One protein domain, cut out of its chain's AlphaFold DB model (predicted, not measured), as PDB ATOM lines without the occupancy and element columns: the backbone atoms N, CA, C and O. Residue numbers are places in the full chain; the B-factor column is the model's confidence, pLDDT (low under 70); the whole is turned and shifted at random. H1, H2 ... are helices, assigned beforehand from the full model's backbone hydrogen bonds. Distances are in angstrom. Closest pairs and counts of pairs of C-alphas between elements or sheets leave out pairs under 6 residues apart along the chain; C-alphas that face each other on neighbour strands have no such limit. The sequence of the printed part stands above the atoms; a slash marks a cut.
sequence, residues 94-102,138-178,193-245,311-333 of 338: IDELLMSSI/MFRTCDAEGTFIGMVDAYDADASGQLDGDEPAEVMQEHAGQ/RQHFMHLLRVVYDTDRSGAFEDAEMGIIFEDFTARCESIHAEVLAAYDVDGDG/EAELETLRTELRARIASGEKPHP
ATOM      1  N   ILE A  94     112.129 134.561 143.071       84.31
ATOM      2  CA  ILE A  94     111.356 135.614 143.743       84.31
ATOM      3  C   ILE A  94     112.213 136.345 144.784       84.31
ATOM      4  O   ILE A  94     112.195 137.572 144.819       84.31
ATOM      5  N   ASP A  95     113.009 135.625 145.583       86.12
ATOM      6  CA  ASP A  95     113.931 136.247 146.541       86.12
ATOM      7  C   ASP A  95     114.978 137.104 145.816       86.12
ATOM      8  O   ASP A  95     115.297 138.206 146.256       86.12
ATOM      9  N   GLU A  96     115.522 136.640 144.689       82.50
ATOM     10  CA  GLU A  96     116.495 137.416 143.914       82.50
ATOM     11  C   GLU A  96     115.890 138.695 143.330       82.50
ATOM     12  O   GLU A  96     116.522 139.756 143.406       82.50
ATOM     13  N   LEU A  97     114.659 138.633 142.813       82.56
ATOM     14  CA  LEU A  97     113.946 139.822 142.344       82.56
ATOM     15  C   LEU A  97     113.584 140.760 143.496       82.56
ATOM     16  O   LEU A  97     113.784 141.968 143.380       82.56
ATOM     17  N   LEU A  98     113.134 140.224 144.632       86.75
ATOM     18  CA  LEU A  98     112.858 141.006 145.834       86.75
ATOM     19  C   LEU A  98     114.124 141.735 146.293       86.75
ATOM     20  O   LEU A  98     114.106 142.955 146.458       86.75
ATOM     21  N   MET A  99     115.250 141.024 146.388       81.94
ATOM     22  CA  MET A  99     116.545 141.620 146.711       81.94
ATOM     23  C   MET A  99     116.920 142.714 145.715       81.94
ATOM     24  O   MET A  99     117.371 143.776 146.123       81.94
ATOM     25  N   SER A 100     116.746 142.461 144.417       78.25
ATOM     26  CA  SER A 100     117.076 143.423 143.366       78.25
ATOM     27  C   SER A 100     116.188 144.670 143.406       78.25
ATOM     28  O   SER A 100     116.657 145.773 143.117       78.25
ATOM     29  N   SER A 101     114.910 144.516 143.757       80.19
ATOM     30  CA  SER A 101     113.958 145.625 143.862       80.19
ATOM     31  C   SER A 101     114.281 146.532 145.050       80.19
ATOM     32  O   SER A 101     114.286 147.755 144.911       80.19
ATOM     33  N   ILE A 102     114.649 145.926 146.179       77.06
ATOM     34  CA  ILE A 102     114.936 146.608 147.437       77.06
ATOM     35  C   ILE A 102     116.351 147.209 147.450       77.06
ATOM     36  O   ILE A 102     116.532 148.344 147.885       77.06
ATOM     37  N   MET A 138     118.822 158.752 139.406       42.94
ATOM     38  CA  MET A 138     119.316 158.680 140.787       42.94
ATOM     39  C   MET A 138     118.227 158.606 141.846       42.94
ATOM     40  O   MET A 138     118.463 158.154 142.960       42.94
ATOM     41  N   PHE A 139     117.036 159.035 141.457       51.69
ATOM     42  CA  PHE A 139     115.811 158.890 142.197       51.69
ATOM     43  C   PHE A 139     114.846 158.121 141.312       51.69
ATOM     44  O   PHE A 139     114.240 158.672 140.387       51.69
ATOM     45  N   ARG A 140     114.725 156.820 141.575       60.28
ATOM     46  CA  ARG A 140     113.501 156.115 141.205       60.28
ATOM     47  C   ARG A 140     112.354 156.755 141.985       60.28
ATOM     48  O   ARG A 140     112.559 157.341 143.047       60.28
ATOM     49  N   THR A 141     111.141 156.653 141.460       69.19
ATOM     50  CA  THR A 141     109.967 156.842 142.309       69.19
ATOM     51  C   THR A 141     110.110 155.899 143.502       69.19
ATOM     52  O   THR A 141     110.437 154.729 143.295       69.19
ATOM     53  N   CYS A 142     109.925 156.401 144.727       82.38
ATOM     54  CA  CYS A 142     109.861 155.549 145.912       82.38
ATOM     55  C   CYS A 142     108.573 154.718 145.817       82.38
ATOM     56  O   CYS A 142     107.511 155.130 146.262       82.38
ATOM     57  N   ASP A 143     108.677 153.607 145.094       85.44
ATOM     58  CA  ASP A 143     107.624 152.641 144.812       85.44
ATOM     59  C   ASP A 143     108.291 151.264 144.725       85.44
ATOM     60  O   ASP A 143     108.661 150.776 143.647       85.44
ATOM     61  N   ALA A 144     108.571 150.695 145.901       84.88
ATOM     62  CA  ALA A 144     109.246 149.406 146.008       84.88
ATOM     63  C   ALA A 144     108.377 148.281 145.421       84.88
ATOM     64  O   ALA A 144     108.884 147.438 144.683       84.88
ATOM     65  N   GLU A 145     107.065 148.330 145.676       86.94
ATOM     66  CA  GLU A 145     106.085 147.375 145.154       86.94
ATOM     67  C   GLU A 145     106.020 147.434 143.623       86.94
ATOM     68  O   GLU A 145     106.215 146.418 142.958       86.94
ATOM     69  N   GLY A 146     105.835 148.622 143.037       86.25
ATOM     70  CA  GLY A 146     105.791 148.780 141.584       86.25
ATOM     71  C   GLY A 146     107.104 148.391 140.900       86.25
ATOM     72  O   GLY A 146     107.089 147.824 139.806       86.25
ATOM     73  N   THR A 147     108.245 148.624 141.557       84.31
ATOM     74  CA  THR A 147     109.555 148.167 141.067       84.31
ATOM     75  C   THR A 147     109.646 146.643 141.055       84.31
ATOM     76  O   THR A 147     110.120 146.075 140.072       84.31
ATOM     77  N   PHE A 148     109.201 145.982 142.124       85.94
ATOM     78  CA  PHE A 148     109.192 144.525 142.213       85.94
ATOM     79  C   PHE A 148     108.240 143.897 141.192       85.94
ATOM     80  O   PHE A 148     108.657 143.020 140.439       85.94
ATOM     81  N   ILE A 149     107.001 144.392 141.102       86.75
ATOM     82  CA  ILE A 149     106.012 143.914 140.126       86.75
ATOM     83  C   ILE A 149     106.552 144.088 138.708       86.75
ATOM     84  O   ILE A 149     106.537 143.145 137.930       86.75
ATOM     85  N   GLY A 150     107.131 145.250 138.389       83.25
ATOM     86  CA  GLY A 150     107.734 145.478 137.077       83.25
ATOM     87  C   GLY A 150     108.909 144.542 136.760       83.25
ATOM     88  O   GLY A 150     109.147 144.254 135.589       83.25
ATOM     89  N   MET A 151     109.642 144.064 137.774       83.56
ATOM     90  CA  MET A 151     110.665 143.027 137.595       83.56
ATOM     91  C   MET A 151     110.038 141.653 137.364       83.56
ATOM     92  O   MET A 151     110.504 140.947 136.480       83.56
ATOM     93  N   VAL A 152     108.999 141.279 138.115       85.19
ATOM     94  CA  VAL A 152     108.285 140.003 137.932       85.19
ATOM     95  C   VAL A 152     107.632 139.944 136.551       85.19
ATOM     96  O   VAL A 152     107.897 139.006 135.808       85.19
ATOM     97  N   ASP A 153     106.899 140.989 136.157       84.38
ATOM     98  CA  ASP A 153     106.228 141.114 134.853       84.38
ATOM     99  C   ASP A 153     107.197 140.990 133.661       84.38
ATOM    100  O   ASP A 153     106.788 140.674 132.545       84.38
ATOM    101  N   ALA A 154     108.489 141.278 133.862       83.75
ATOM    102  CA  ALA A 154     109.499 141.131 132.817       83.75
ATOM    103  C   ALA A 154     109.840 139.661 132.514       83.75
ATOM    104  O   ALA A 154     110.293 139.374 131.404       83.75
ATOM    105  N   TYR A 155     109.627 138.764 133.480       82.50
ATOM    106  CA  TYR A 155     109.880 137.324 133.366       82.50
ATOM    107  C   TYR A 155     108.595 136.492 133.317       82.50
ATOM    108  O   TYR A 155     108.639 135.382 132.800       82.50
ATOM    109  N   ASP A 156     107.476 137.032 133.800       86.19
ATOM    110  CA  ASP A 156     106.139 136.444 133.712       86.19
ATOM    111  C   ASP A 156     105.610 136.541 132.269       86.19
ATOM    112  O   ASP A 156     104.950 137.500 131.849       86.19
ATOM    113  N   ALA A 157     105.969 135.546 131.460       82.19
ATOM    114  CA  ALA A 157     105.662 135.501 130.039       82.19
ATOM    115  C   ALA A 157     104.170 135.246 129.778       82.19
ATOM    116  O   ALA A 157     103.666 135.591 128.698       82.19
ATOM    117  N   ASP A 158     103.472 134.624 130.733       82.69
ATOM    118  CA  ASP A 158     102.054 134.290 130.626       82.69
ATOM    119  C   ASP A 158     101.112 135.284 131.336       82.69
ATOM    120  O   ASP A 158      99.889 135.208 131.146       82.69
ATOM    121  N   ALA A 159     101.678 136.287 132.016       81.81
ATOM    122  CA  ALA A 159     100.991 137.322 132.785       81.81
ATOM    123  C   ALA A 159     100.093 136.742 133.894       81.81
ATOM    124  O   ALA A 159      98.995 137.259 134.160       81.81
ATOM    125  N   SER A 160     100.516 135.627 134.496       80.56
ATOM    126  CA  SER A 160      99.814 134.965 135.599       80.56
ATOM    127  C   SER A 160     100.004 135.667 136.947       80.56
ATOM    128  O   SER A 160      99.219 135.436 137.876       80.56
ATOM    129  N   GLY A 161     101.009 136.533 137.058       74.62
ATOM    130  CA  GLY A 161     101.480 137.153 138.291       74.62
ATOM    131  C   GLY A 161     102.337 136.222 139.152       74.62
ATOM    132  O   GLY A 161     102.586 136.539 140.316       74.62
ATOM    133  N   GLN A 162     102.747 135.063 138.632       79.50
ATOM    134  CA  GLN A 162     103.609 134.100 139.316       79.50
ATOM    135  C   GLN A 162     104.804 133.770 138.428       79.50
ATOM    136  O   GLN A 162     104.659 133.682 137.222       79.50
ATOM    137  N   LEU A 163     105.972 133.562 139.040       79.31
ATOM    138  CA  LEU A 163     107.122 133.011 138.328       79.31
ATOM    139  C   LEU A 163     107.048 131.493 138.375       79.31
ATOM    140  O   LEU A 163     107.339 130.889 139.417       79.31
ATOM    141  N   ASP A 164     106.671 130.884 137.258       79.56
ATOM    142  CA  ASP A 164     106.526 129.440 137.159       79.56
ATOM    143  C   ASP A 164     107.147 128.846 135.883       79.56
ATOM    144  O   ASP A 164     107.840 129.505 135.110       79.56
ATOM    145  N   GLY A 165     107.048 127.521 135.743       84.50
ATOM    146  CA  GLY A 165     107.634 126.807 134.612       84.50
ATOM    147  C   GLY A 165     109.146 127.026 134.485       84.50
ATOM    148  O   GLY A 165     109.916 126.632 135.364       84.50
ATOM    149  N   ASP A 166     109.557 127.614 133.360       82.25
ATOM    150  CA  ASP A 166     110.960 127.890 133.036       82.25
ATOM    151  C   ASP A 166     111.418 129.296 133.501       82.25
ATOM    152  O   ASP A 166     112.620 129.550 133.579       82.25
ATOM    153  N   GLU A 167     110.498 130.190 133.884       83.81
ATOM    154  CA  GLU A 167     110.773 131.608 134.190       83.81
ATOM    155  C   GLU A 167     111.729 131.802 135.384       83.81
ATOM    156  O   GLU A 167     112.674 132.592 135.278       83.81
ATOM    157  N   PRO A 168     111.617 131.041 136.499       81.81
ATOM    158  CA  PRO A 168     112.592 131.123 137.583       81.81
ATOM    159  C   PRO A 168     114.018 130.781 137.136       81.81
ATOM    160  O   PRO A 168     114.983 131.330 137.667       81.81
ATOM    161  N   ALA A 169     114.180 129.866 136.176       79.94
ATOM    162  CA  ALA A 169     115.499 129.480 135.688       79.94
ATOM    163  C   ALA A 169     116.138 130.596 134.852       79.94
ATOM    164  O   ALA A 169     117.355 130.775 134.921       79.94
ATOM    165  N   GLU A 170     115.332 131.363 134.116       76.50
ATOM    166  CA  GLU A 170     115.786 132.530 133.356       76.50
ATOM    167  C   GLU A 170     116.278 133.640 134.292       76.50
ATOM    168  O   GLU A 170     117.417 134.091 134.144       76.50
ATOM    169  N   VAL A 171     115.505 133.970 135.338       79.62
ATOM    170  CA  VAL A 171     115.923 134.916 136.394       79.62
ATOM    171  C   VAL A 171     117.275 134.509 136.981       79.62
ATOM    172  O   VAL A 171     118.216 135.306 137.054       79.62
ATOM    173  N   MET A 172     117.401 133.238 137.371       78.44
ATOM    174  CA  MET A 172     118.622 132.732 137.992       78.44
ATOM    175  C   MET A 172     119.801 132.698 137.017       78.44
ATOM    176  O   MET A 172     120.935 132.934 137.432       78.44
ATOM    177  N   GLN A 173     119.576 132.434 135.727       74.62
ATOM    178  CA  GLN A 173     120.636 132.441 134.718       74.62
ATOM    179  C   GLN A 173     121.184 133.851 134.470       74.62
ATOM    180  O   GLN A 173     122.404 134.014 134.357       74.62
ATOM    181  N   GLU A 174     120.314 134.859 134.408       68.75
ATOM    182  CA  GLU A 174     120.727 136.253 134.230       68.75
ATOM    183  C   GLU A 174     121.476 136.773 135.462       68.75
ATOM    184  O   GLU A 174     122.582 137.309 135.344       68.75
ATOM    185  N   HIS A 175     120.950 136.517 136.661       65.50
ATOM    186  CA  HIS A 175     121.574 136.971 137.905       65.50
ATOM    187  C   HIS A 175     122.853 136.193 138.269       65.50
ATOM    188  O   HIS A 175     123.777 136.761 138.862       65.50
ATOM    189  N   ALA A 176     122.984 134.930 137.849       61.78
ATOM    190  CA  ALA A 176     124.220 134.160 138.017       61.78
ATOM    191  C   ALA A 176     125.401 134.732 137.211       61.78
ATOM    192  O   ALA A 176     126.552 134.543 137.604       61.78
ATOM    193  N   GLY A 177     125.149 135.454 136.111       49.41
ATOM    194  CA  GLY A 177     126.190 136.144 135.339       49.41
ATOM    195  C   GLY A 177     126.767 137.385 136.037       49.41
ATOM    196  O   GLY A 177     127.924 137.743 135.803       49.41
ATOM    197  N   GLN A 178     125.985 138.014 136.921       48.22
ATOM    198  CA  GLN A 178     126.390 139.154 137.755       48.22
ATOM    199  C   GLN A 178     127.134 138.723 139.028       48.22
ATOM    200  O   GLN A 178     127.994 139.458 139.524       48.22
ATOM    201  N   ARG A 193     124.381 139.269 150.303       68.56
ATOM    202  CA  ARG A 193     122.983 139.125 149.861       68.56
ATOM    203  C   ARG A 193     122.221 138.059 150.656       68.56
ATOM    204  O   ARG A 193     121.099 138.291 151.084       68.56
ATOM    205  N   GLN A 194     122.839 136.909 150.911       68.56
ATOM    206  CA  GLN A 194     122.211 135.830 151.680       68.56
ATOM    207  C   GLN A 194     122.035 136.210 153.157       68.56
ATOM    208  O   GLN A 194     121.033 135.845 153.766       68.56
ATOM    209  N   HIS A 195     122.975 136.974 153.725       69.81
ATOM    210  CA  HIS A 195     122.841 137.511 155.081       69.81
ATOM    211  C   HIS A 195     121.689 138.520 155.182       69.81
ATOM    212  O   HIS A 195     120.900 138.465 156.121       69.81
ATOM    213  N   PHE A 196     121.550 139.414 154.200       78.75
ATOM    214  CA  PHE A 196     120.428 140.351 154.168       78.75
ATOM    215  C   PHE A 196     119.081 139.646 153.962       78.75
ATOM    216  O   PHE A 196     118.125 139.970 154.654       78.75
ATOM    217  N   MET A 197     118.995 138.618 153.108       80.62
ATOM    218  CA  MET A 197     117.759 137.824 153.014       80.62
ATOM    219  C   MET A 197     117.406 137.118 154.312       80.62
ATOM    220  O   MET A 197     116.238 137.042 154.682       80.62
ATOM    221  N   HIS A 198     118.406 136.603 155.022       79.62
ATOM    222  CA  HIS A 198     118.168 136.039 156.339       79.62
ATOM    223  C   HIS A 198     117.571 137.091 157.289       79.62
ATOM    224  O   HIS A 198     116.598 136.780 157.972       79.62
ATOM    225  N   LEU A 199     118.087 138.329 157.269       82.62
ATOM    226  CA  LEU A 199     117.558 139.453 158.057       82.62
ATOM    227  C   LEU A 199     116.104 139.742 157.721       82.62
ATOM    228  O   LEU A 199     115.286 139.840 158.628       82.62
ATOM    229  N   LEU A 200     115.780 139.823 156.430       86.81
ATOM    230  CA  LEU A 200     114.404 140.040 156.001       86.81
ATOM    231  C   LEU A 200     113.477 138.944 156.516       86.81
ATOM    232  O   LEU A 200     112.420 139.261 157.046       86.81
ATOM    233  N   ARG A 201     113.887 137.673 156.450       87.69
ATOM    234  CA  ARG A 201     113.083 136.582 157.017       87.69
ATOM    235  C   ARG A 201     112.890 136.770 158.521       87.69
ATOM    236  O   ARG A 201     111.772 136.751 159.002       87.69
ATOM    237  N   VAL A 202     113.933 137.073 159.287       85.38
ATOM    238  CA  VAL A 202     113.747 137.275 160.736       85.38
ATOM    239  C   VAL A 202     112.838 138.457 161.081       85.38
ATOM    240  O   VAL A 202     112.046 138.351 162.022       85.38
ATOM    241  N   VAL A 203     112.887 139.542 160.306       89.44
ATOM    242  CA  VAL A 203     112.058 140.734 160.547       89.44
ATOM    243  C   VAL A 203     110.611 140.569 160.058       89.44
ATOM    244  O   VAL A 203     109.688 141.058 160.717       89.44
ATOM    245  N   TYR A 204     110.408 139.904 158.919       91.25
ATOM    246  CA  TYR A 204     109.141 139.929 158.180       91.25
ATOM    247  C   TYR A 204     108.454 138.577 158.011       91.25
ATOM    248  O   TYR A 204     107.238 138.585 157.890       91.25
ATOM    249  N   ASP A 205     109.182 137.458 158.049       91.00
ATOM    250  CA  ASP A 205     108.605 136.105 158.054       91.00
ATOM    251  C   ASP A 205     108.134 135.797 159.487       91.00
ATOM    252  O   ASP A 205     108.865 135.313 160.367       91.00
ATOM    253  N   THR A 206     106.910 136.241 159.765       87.88
ATOM    254  CA  THR A 206     106.289 136.183 161.089       87.88
ATOM    255  C   THR A 206     105.858 134.768 161.435       87.88
ATOM    256  O   THR A 206     105.978 134.362 162.596       87.88
ATOM    257  N   ASP A 207     105.417 134.007 160.433       86.50
ATOM    258  CA  ASP A 207     104.944 132.634 160.579       86.50
ATOM    259  C   ASP A 207     106.058 131.578 160.438       86.50
ATOM    260  O   ASP A 207     105.844 130.406 160.765       86.50
ATOM    261  N   ARG A 208     107.270 132.012 160.066       84.38
ATOM    262  CA  ARG A 208     108.474 131.189 159.863       84.38
ATOM    263  C   ARG A 208     108.269 130.139 158.774       84.38
ATOM    264  O   ARG A 208     108.828 129.038 158.859       84.38
ATOM    265  N   SER A 209     107.452 130.454 157.773       85.06
ATOM    266  CA  SER A 209     107.198 129.581 156.627       85.06
ATOM    267  C   SER A 209     108.411 129.476 155.698       85.06
ATOM    268  O   SER A 209     108.542 128.491 154.964       85.06
ATOM    269  N   GLY A 210     109.328 130.447 155.757       80.81
ATOM    270  CA  GLY A 210     110.501 130.557 154.893       80.81
ATOM    271  C   GLY A 210     110.231 131.266 153.563       80.81
ATOM    272  O   GLY A 210     111.180 131.492 152.806       80.81
ATOM    273  N   ALA A 211     108.976 131.634 153.295       84.75
ATOM    274  CA  ALA A 211     108.535 132.419 152.150       84.75
ATOM    275  C   ALA A 211     107.760 133.643 152.648       84.75
ATOM    276  O   ALA A 211     107.160 133.592 153.709       84.75
ATOM    277  N   PHE A 212     107.764 134.735 151.889       87.19
ATOM    278  CA  PHE A 212     106.977 135.911 152.251       87.19
ATOM    279  C   PHE A 212     105.580 135.808 151.643       87.19
ATOM    280  O   PHE A 212     105.439 135.732 150.419       87.19
ATOM    281  N   GLU A 213     104.548 135.815 152.486       88.06
ATOM    282  CA  GLU A 213     103.160 135.906 152.022       88.06
ATOM    283  C   GLU A 213     102.811 137.340 151.574       88.06
ATOM    284  O   GLU A 213     103.482 138.299 151.952       88.06
ATOM    285  N   ASP A 214     101.718 137.527 150.821       87.31
ATOM    286  CA  ASP A 214     101.277 138.845 150.315       87.31
ATOM    287  C   ASP A 214     101.218 139.926 151.411       87.31
ATOM    288  O   ASP A 214     101.579 141.082 151.189       87.31
ATOM    289  N   ALA A 215     100.758 139.554 152.610       91.19
ATOM    290  CA  ALA A 215     100.672 140.471 153.740       91.19
ATOM    291  C   ALA A 215     102.058 140.886 154.260       91.19
ATOM    292  O   ALA A 215     102.246 142.043 154.627       91.19
ATOM    293  N   GLU A 216     103.023 139.969 154.273       94.06
ATOM    294  CA  GLU A 216     104.396 140.226 154.716       94.06
ATOM    295  C   GLU A 216     105.160 141.028 153.660       94.06
ATOM    296  O   GLU A 216     105.817 142.014 153.994       94.06
ATOM    297  N   MET A 217     104.979 140.688 152.381       90.44
ATOM    298  CA  MET A 217     105.488 141.451 151.238       90.44
ATOM    299  C   MET A 217     104.981 142.895 151.249       90.44
ATOM    300  O   MET A 217     105.764 143.822 151.050       90.44
ATOM    301  N   GLY A 218     103.696 143.109 151.546       92.19
ATOM    302  CA  GLY A 218     103.126 144.453 151.662       92.19
ATOM    303  C   GLY A 218     103.822 145.309 152.725       92.19
ATOM    304  O   GLY A 218     104.121 146.474 152.473       92.19
ATOM    305  N   ILE A 219     104.141 144.724 153.885       93.19
ATOM    306  CA  ILE A 219     104.865 145.423 154.957       93.19
ATOM    307  C   ILE A 219     106.316 145.697 154.533       93.19
ATOM    308  O   ILE A 219     106.809 146.806 154.732       93.19
ATOM    309  N   ILE A 220     106.989 144.725 153.904       91.75
ATOM    310  CA  ILE A 220     108.338 144.914 153.350       91.75
ATOM    311  C   ILE A 220     108.344 146.123 152.404       91.75
ATOM    312  O   ILE A 220     109.161 147.031 152.561       91.75
ATOM    313  N   PHE A 221     107.420 146.182 151.443       91.12
ATOM    314  CA  PHE A 221     107.368 147.291 150.492       91.12
ATOM    315  C   PHE A 221     107.038 148.633 151.145       91.12
ATOM    316  O   PHE A 221     107.606 149.644 150.728       91.12
ATOM    317  N   GLU A 222     106.174 148.661 152.162       92.06
ATOM    318  CA  GLU A 222     105.886 149.872 152.938       92.06
ATOM    319  C   GLU A 222     107.160 150.419 153.594       92.06
ATOM    320  O   GLU A 222     107.517 151.580 153.378       92.06
ATOM    321  N   ASP A 223     107.900 149.574 154.313       91.19
ATOM    322  CA  ASP A 223     109.105 150.001 155.028       91.19
ATOM    323  C   ASP A 223     110.234 150.412 154.079       91.19
ATOM    324  O   ASP A 223     110.914 151.411 154.318       91.19
ATOM    325  N   PHE A 224     110.441 149.696 152.969       88.06
ATOM    326  CA  PHE A 224     111.469 150.074 151.991       88.06
ATOM    327  C   PHE A 224     111.092 151.305 151.168       88.06
ATOM    328  O   PHE A 224     111.973 152.070 150.764       88.06
ATOM    329  N   THR A 225     109.798 151.549 150.967       88.00
ATOM    330  CA  THR A 225     109.323 152.816 150.403       88.00
ATOM    331  C   THR A 225     109.583 153.960 151.382       88.00
ATOM    332  O   THR A 225     110.172 154.963 150.983       88.00
ATOM    333  N   ALA A 226     109.267 153.784 152.670       89.12
ATOM    334  CA  ALA A 226     109.567 154.768 153.712       89.12
ATOM    335  C   ALA A 226     111.077 155.048 153.831       89.12
ATOM    336  O   ALA A 226     111.487 156.207 153.916       89.12
ATOM    337  N   ARG A 227     111.916 154.008 153.733       86.81
ATOM    338  CA  ARG A 227     113.381 154.133 153.688       86.81
ATOM    339  C   ARG A 227     113.838 154.988 152.518       86.81
ATOM    340  O   ARG A 227     114.648 155.895 152.703       86.81
ATOM    341  N   CYS A 228     113.325 154.705 151.321       85.06
ATOM    342  CA  CYS A 228     113.628 155.480 150.121       85.06
ATOM    343  C   CYS A 228     113.264 156.954 150.316       85.06
ATOM    344  O   CYS A 228     114.076 157.826 150.019       85.06
ATOM    345  N   GLU A 229     112.079 157.239 150.860       86.25
ATOM    346  CA  GLU A 229     111.628 158.607 151.119       86.25
ATOM    347  C   GLU A 229     112.493 159.316 152.169       86.25
ATOM    348  O   GLU A 229     112.843 160.482 151.976       86.25
ATOM    349  N   SER A 230     112.876 158.615 153.239       86.38
ATOM    350  CA  SER A 230     113.767 159.125 154.287       86.38
ATOM    351  C   SER A 230     115.129 159.516 153.709       86.38
ATOM    352  O   SER A 230     115.538 160.676 153.795       86.38
ATOM    353  N   ILE A 231     115.782 158.585 153.005       82.62
ATOM    354  CA  ILE A 231     117.078 158.822 152.356       82.62
ATOM    355  C   ILE A 231     116.959 159.943 151.318       82.62
ATOM    356  O   ILE A 231     117.819 160.817 151.245       82.62
ATOM    357  N   HIS A 232     115.887 159.959 150.525       82.69
ATOM    358  CA  HIS A 232     115.665 161.001 149.528       82.69
ATOM    359  C   HIS A 232     115.542 162.384 150.175       82.69
ATOM    360  O   HIS A 232     116.179 163.331 149.714       82.69
ATOM    361  N   ALA A 233     114.784 162.502 151.266       86.12
ATOM    362  CA  ALA A 233     114.645 163.753 152.001       86.12
ATOM    363  C   ALA A 233     115.982 164.227 152.594       86.12
ATOM    364  O   ALA A 233     116.293 165.418 152.517       86.12
ATOM    365  N   GLU A 234     116.793 163.317 153.141       85.50
ATOM    366  CA  GLU A 234     118.128 163.636 153.660       85.50
ATOM    367  C   GLU A 234     119.080 164.106 152.559       85.50
ATOM    368  O   GLU A 234     119.783 165.109 152.716       85.50
ATOM    369  N   VAL A 235     119.083 163.411 151.421       84.88
ATOM    370  CA  VAL A 235     119.940 163.746 150.284       84.88
ATOM    371  C   VAL A 235     119.531 165.089 149.679       84.88
ATOM    372  O   VAL A 235     120.403 165.921 149.430       84.88
ATOM    373  N   LEU A 236     118.234 165.354 149.492       87.19
ATOM    374  CA  LEU A 236     117.766 166.672 149.049       87.19
ATOM    375  C   LEU A 236     118.175 167.754 150.053       87.19
ATOM    376  O   LEU A 236     118.771 168.750 149.668       87.19
ATOM    377  N   ALA A 237     117.970 167.543 151.355       89.44
ATOM    378  CA  ALA A 237     118.362 168.527 152.364       89.44
ATOM    379  C   ALA A 237     119.871 168.851 152.359       89.44
ATOM    380  O   ALA A 237     120.259 169.965 152.725       89.44
ATOM    381  N   ALA A 238     120.718 167.895 151.969       87.94
ATOM    382  CA  ALA A 238     122.166 168.067 151.917       87.94
ATOM    383  C   ALA A 238     122.682 168.641 150.585       87.94
ATOM    384  O   ALA A 238     123.683 169.365 150.594       87.94
ATOM    385  N   TYR A 239     122.037 168.314 149.462       88.88
ATOM    386  CA  TYR A 239     122.586 168.552 148.123       88.88
ATOM    387  C   TYR A 239     121.695 169.374 147.186       88.88
ATOM    388  O   TYR A 239     122.229 169.860 146.197       88.88
ATOM    389  N   ASP A 240     120.405 169.564 147.475       90.25
ATOM    390  CA  ASP A 240     119.505 170.444 146.710       90.25
ATOM    391  C   ASP A 240     119.773 171.909 147.098       90.25
ATOM    392  O   ASP A 240     119.210 172.453 148.054       90.25
ATOM    393  N   VAL A 241     120.737 172.535 146.419       91.56
ATOM    394  CA  VAL A 241     121.228 173.880 146.746       91.56
ATOM    395  C   VAL A 241     120.262 174.950 146.253       91.56
ATOM    396  O   VAL A 241     120.143 176.008 146.885       91.56
ATOM    397  N   ASP A 242     119.612 174.714 145.115       88.81
ATOM    398  CA  ASP A 242     118.670 175.663 144.526       88.81
ATOM    399  C   ASP A 242     117.224 175.490 145.023       88.81
ATOM    400  O   ASP A 242     116.436 176.442 144.927       88.81
ATOM    401  N   GLY A 243     116.922 174.370 145.685       88.25
ATOM    402  CA  GLY A 243     115.663 174.111 146.375       88.25
ATOM    403  C   GLY A 243     114.513 173.822 145.419       88.25
ATOM    404  O   GLY A 243     113.361 174.136 145.745       88.25
ATOM    405  N   ASP A 244     114.809 173.312 144.222       86.62
ATOM    406  CA  ASP A 244     113.797 172.997 143.217       86.62
ATOM    407  C   ASP A 244     113.122 171.626 143.447       86.62
ATOM    408  O   ASP A 244     112.096 171.326 142.821       86.62
ATOM    409  N   GLY A 245     113.625 170.852 144.420       83.75
ATOM    410  CA  GLY A 245     113.136 169.527 144.786       83.75
ATOM    411  C   GLY A 245     113.706 168.396 143.930       83.75
ATOM    412  O   GLY A 245     113.213 167.269 144.019       83.75
ATOM    413  N   GLU A 311     109.815 134.533 172.011       85.62
ATOM    414  CA  GLU A 311     108.877 135.258 171.133       85.62
ATOM    415  C   GLU A 311     108.714 136.739 171.530       85.62
ATOM    416  O   GLU A 311     108.530 137.601 170.676       85.62
ATOM    417  N   ALA A 312     108.822 137.056 172.824       87.19
ATOM    418  CA  ALA A 312     108.745 138.433 173.310       87.19
ATOM    419  C   ALA A 312     109.994 139.260 172.944       87.19
ATOM    420  O   ALA A 312     109.883 140.439 172.599       87.19
ATOM    421  N   GLU A 313     111.175 138.648 173.006       87.88
ATOM    422  CA  GLU A 313     112.440 139.281 172.616       87.88
ATOM    423  C   GLU A 313     112.524 139.429 171.099       87.88
ATOM    424  O   GLU A 313     112.893 140.490 170.600       87.88
ATOM    425  N   LEU A 314     112.073 138.410 170.364       85.44
ATOM    426  CA  LEU A 314     111.997 138.426 168.912       85.44
ATOM    427  C   LEU A 314     111.057 139.525 168.405       85.44
ATOM    428  O   LEU A 314     111.408 140.231 167.467       85.44
ATOM    429  N   GLU A 315     109.893 139.722 169.027       88.44
ATOM    430  CA  GLU A 315     108.973 140.801 168.643       88.44
ATOM    431  C   GLU A 315     109.569 142.193 168.897       88.44
ATOM    432  O   GLU A 315     109.398 143.121 168.098       88.44
ATOM    433  N   THR A 316     110.323 142.334 169.989       88.25
ATOM    434  CA  THR A 316     111.048 143.573 170.296       88.25
ATOM    435  C   THR A 316     112.122 143.840 169.242       88.25
ATOM    436  O   THR A 316     112.181 144.940 168.690       88.25
ATOM    437  N   LEU A 317     112.909 142.815 168.900       86.94
ATOM    438  CA  LEU A 317     113.913 142.874 167.842       86.94
ATOM    439  C   LEU A 317     113.281 143.224 166.488       86.94
ATOM    440  O   LEU A 317     113.767 144.117 165.799       86.94
ATOM    441  N   ARG A 318     112.173 142.576 166.111       88.94
ATOM    442  CA  ARG A 318     111.458 142.842 164.850       88.94
ATOM    443  C   ARG A 318     110.985 144.286 164.769       88.94
ATOM    444  O   ARG A 318     111.194 144.931 163.747       88.94
ATOM    445  N   THR A 319     110.382 144.792 165.843       90.38
ATOM    446  CA  THR A 319     109.885 146.173 165.908       90.38
ATOM    447  C   THR A 319     111.018 147.180 165.722       90.38
ATOM    448  O   THR A 319     110.906 148.098 164.909       90.38
ATOM    449  N   GLU A 320     112.124 146.991 166.440       88.12
ATOM    450  CA  GLU A 320     113.282 147.883 166.371       88.12
ATOM    451  C   GLU A 320     113.964 147.821 164.999       88.12
ATOM    452  O   GLU A 320     114.248 148.851 164.387       88.12
ATOM    453  N   LEU A 321     114.183 146.621 164.459       85.94
ATOM    454  CA  LEU A 321     114.810 146.466 163.148       85.94
ATOM    455  C   LEU A 321     113.946 146.996 162.022       85.94
ATOM    456  O   LEU A 321     114.484 147.583 161.087       85.94
ATOM    457  N   ARG A 322     112.625 146.850 162.118       90.00
ATOM    458  CA  ARG A 322     111.704 147.457 161.164       90.00
ATOM    459  C   ARG A 322     111.837 148.975 161.158       90.00
ATOM    460  O   ARG A 322     111.984 149.566 160.094       90.00
ATOM    461  N   ALA A 323     111.866 149.591 162.340       88.06
ATOM    462  CA  ALA A 323     112.066 151.031 162.464       88.06
ATOM    463  C   ALA A 323     113.405 151.476 161.854       88.06
ATOM    464  O   ALA A 323     113.428 152.458 161.116       88.06
ATOM    465  N   ARG A 324     114.491 150.724 162.084       83.75
ATOM    466  CA  ARG A 324     115.812 150.993 161.481       83.75
ATOM    467  C   ARG A 324     115.815 150.817 159.961       83.75
ATOM    468  O   ARG A 324     116.405 151.623 159.246       83.75
ATOM    469  N   ILE A 325     115.154 149.777 159.451       85.06
ATOM    470  CA  ILE A 325     115.014 149.545 158.009       85.06
ATOM    471  C   ILE A 325     114.260 150.710 157.371       85.06
ATOM    472  O   ILE A 325     114.760 151.247 156.387       85.06
ATOM    473  N   ALA A 326     113.126 151.116 157.948       85.38
ATOM    474  CA  ALA A 326     112.279 152.191 157.439       85.38
ATOM    475  C   ALA A 326     112.911 153.585 157.572       85.38
ATOM    476  O   ALA A 326     112.674 154.446 156.730       85.38
ATOM    477  N   SER A 327     113.726 153.835 158.600       80.00
ATOM    478  CA  SER A 327     114.443 155.110 158.728       80.00
ATOM    479  C   SER A 327     115.668 155.194 157.815       80.00
ATOM    480  O   SER A 327     116.091 156.298 157.473       80.00
ATOM    481  N   GLY A 328     116.226 154.050 157.404       72.69
ATOM    482  CA  GLY A 328     117.518 153.980 156.718       72.69
ATOM    483  C   GLY A 328     118.708 154.151 157.663       72.69
ATOM    484  O   GLY A 328     119.839 154.326 157.204       72.69
ATOM    485  N   GLU A 329     118.476 154.094 158.979       68.81
ATOM    486  CA  GLU A 329     119.526 154.258 159.976       68.81
ATOM    487  C   GLU A 329     120.517 153.097 159.895       68.81
ATOM    488  O   GLU A 329     120.161 151.916 159.935       68.81
ATOM    489  N   LYS A 330     121.794 153.442 159.727       55.41
ATOM    490  CA  LYS A 330     122.851 152.455 159.540       55.41
ATOM    491  C   LYS A 330     123.092 151.716 160.856       55.41
ATOM    492  O   LYS A 330     123.486 152.357 161.829       55.41
ATOM    493  N   PRO A 331     122.965 150.378 160.893       47.41
ATOM    494  CA  PRO A 331     123.403 149.614 162.045       47.41
ATOM    495  C   PRO A 331     124.933 149.625 162.058       47.41
ATOM    496  O   PRO A 331     125.583 148.867 161.337       47.41
ATOM    497  N   HIS A 332     125.529 150.504 162.856       44.91
ATOM    498  CA  HIS A 332     126.911 150.334 163.274       44.91
ATOM    499  C   HIS A 332     126.898 150.113 164.784       44.91
ATOM    500  O   HIS A 332     126.278 150.911 165.484       44.91
ATOM    501  N   PRO A 333     127.563 149.067 165.307       47.34
ATOM    502  CA  PRO A 333     127.749 148.958 166.744       47.34
ATOM    503  C   PRO A 333     128.490 150.213 167.203       47.34
ATOM    504  O   PRO A 333     129.590 150.488 166.713       47.34
TER     505      PRO A 333
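What this domain is: This is residues 94 to 102, 138 to 178, 193 to 245 and 311 to 333 of the 338 residues of the protein "EF-hand domain-containing protein" of Deltaproteobacteria bacterium (UniProt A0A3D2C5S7). One long helix, H5, runs slantwise through the model like a spine, with H2 on one side of its first half and H4 and H6 on the other, while H1 sits near the middle beside H2 and H4. H3 hangs on the far side of H1, and at the other extreme residues 238 to 243, around the end of H5, stick out free. The printed part has 126 residues with six named helices, H1 to H6 in order along the chain, and no named strand; the class is all helix, and the helices that touch are mostly crossed. It is only just compact, close to loose, with a radius of gyration of the C-alphas of 16.6 A, and spans 49 by 44 by 26 A.

How they stand to each other: Start at H1, residues 94 to 102, and look for H2, residues 144 to 152: they touch, closest at the C-alphas of Ser 101 and Phe 148, 5.2 A apart, with a steep tilt of 43 degrees, opposite ways. H1 also touches H3, residues 167 to 178, closest at the C-alphas of Ile 94 and Pro 168, 7.7 A. H4, residues 193 to 204, only just touches H1, with 3 pairs of C-alphas within 8 A, about perpendicular at 90 degrees. Go on to H5, residues 214 to 239: its residues 218 to 225 touch H2, closest at the C-alphas of Ala 144 and Phe 221, 5.3 A. Residue 204 of H4 touches H5, 5.9 A from Glu 216 between C-alphas. H6, residues 311 to 327, touches H5, closest at the C-alphas of Arg 227 and Ala 326, 4.4 A, with a steep tilt of 40 degrees, the same way. Residues 317 to 322 of H6 touch H4, closest at the C-alphas of Val 203 and Arg 318, 4.8 A. H3 is apart from H5 and H6. Every O i to N i+4 pair is within hydrogen-bond range in H1, H2, H4, H5 and H6; in H3 6 of 8 are.

Where its parts are: Find C-alpha 94 at (111.356, 135.614, 143.743), where H1 begins its 12.1 A. H2 covers 12.4 A, H3 17.7 A and H4 16.2 A. H5 runs 36.6 A from C-alpha 214 at (101.277, 138.845, 150.315). H6 runs 24.1 A and ends at C-alpha 327, (114.443, 155.110, 158.728).

The domain as a whole: The C-alphas farthest apart are those of Gly 165 and Asp 242, 51.1 A. Look for three cuts: C-alphas 102 and 138 are 14.5 A apart, 178 and 193 12.6 A, 245 and 311 43.4 A. The link from H2 to H3 is long, at 14 residues. Confidence is under 70 at residues 138 to 141, 174 to 178, 193 to 195 and 329 to 333.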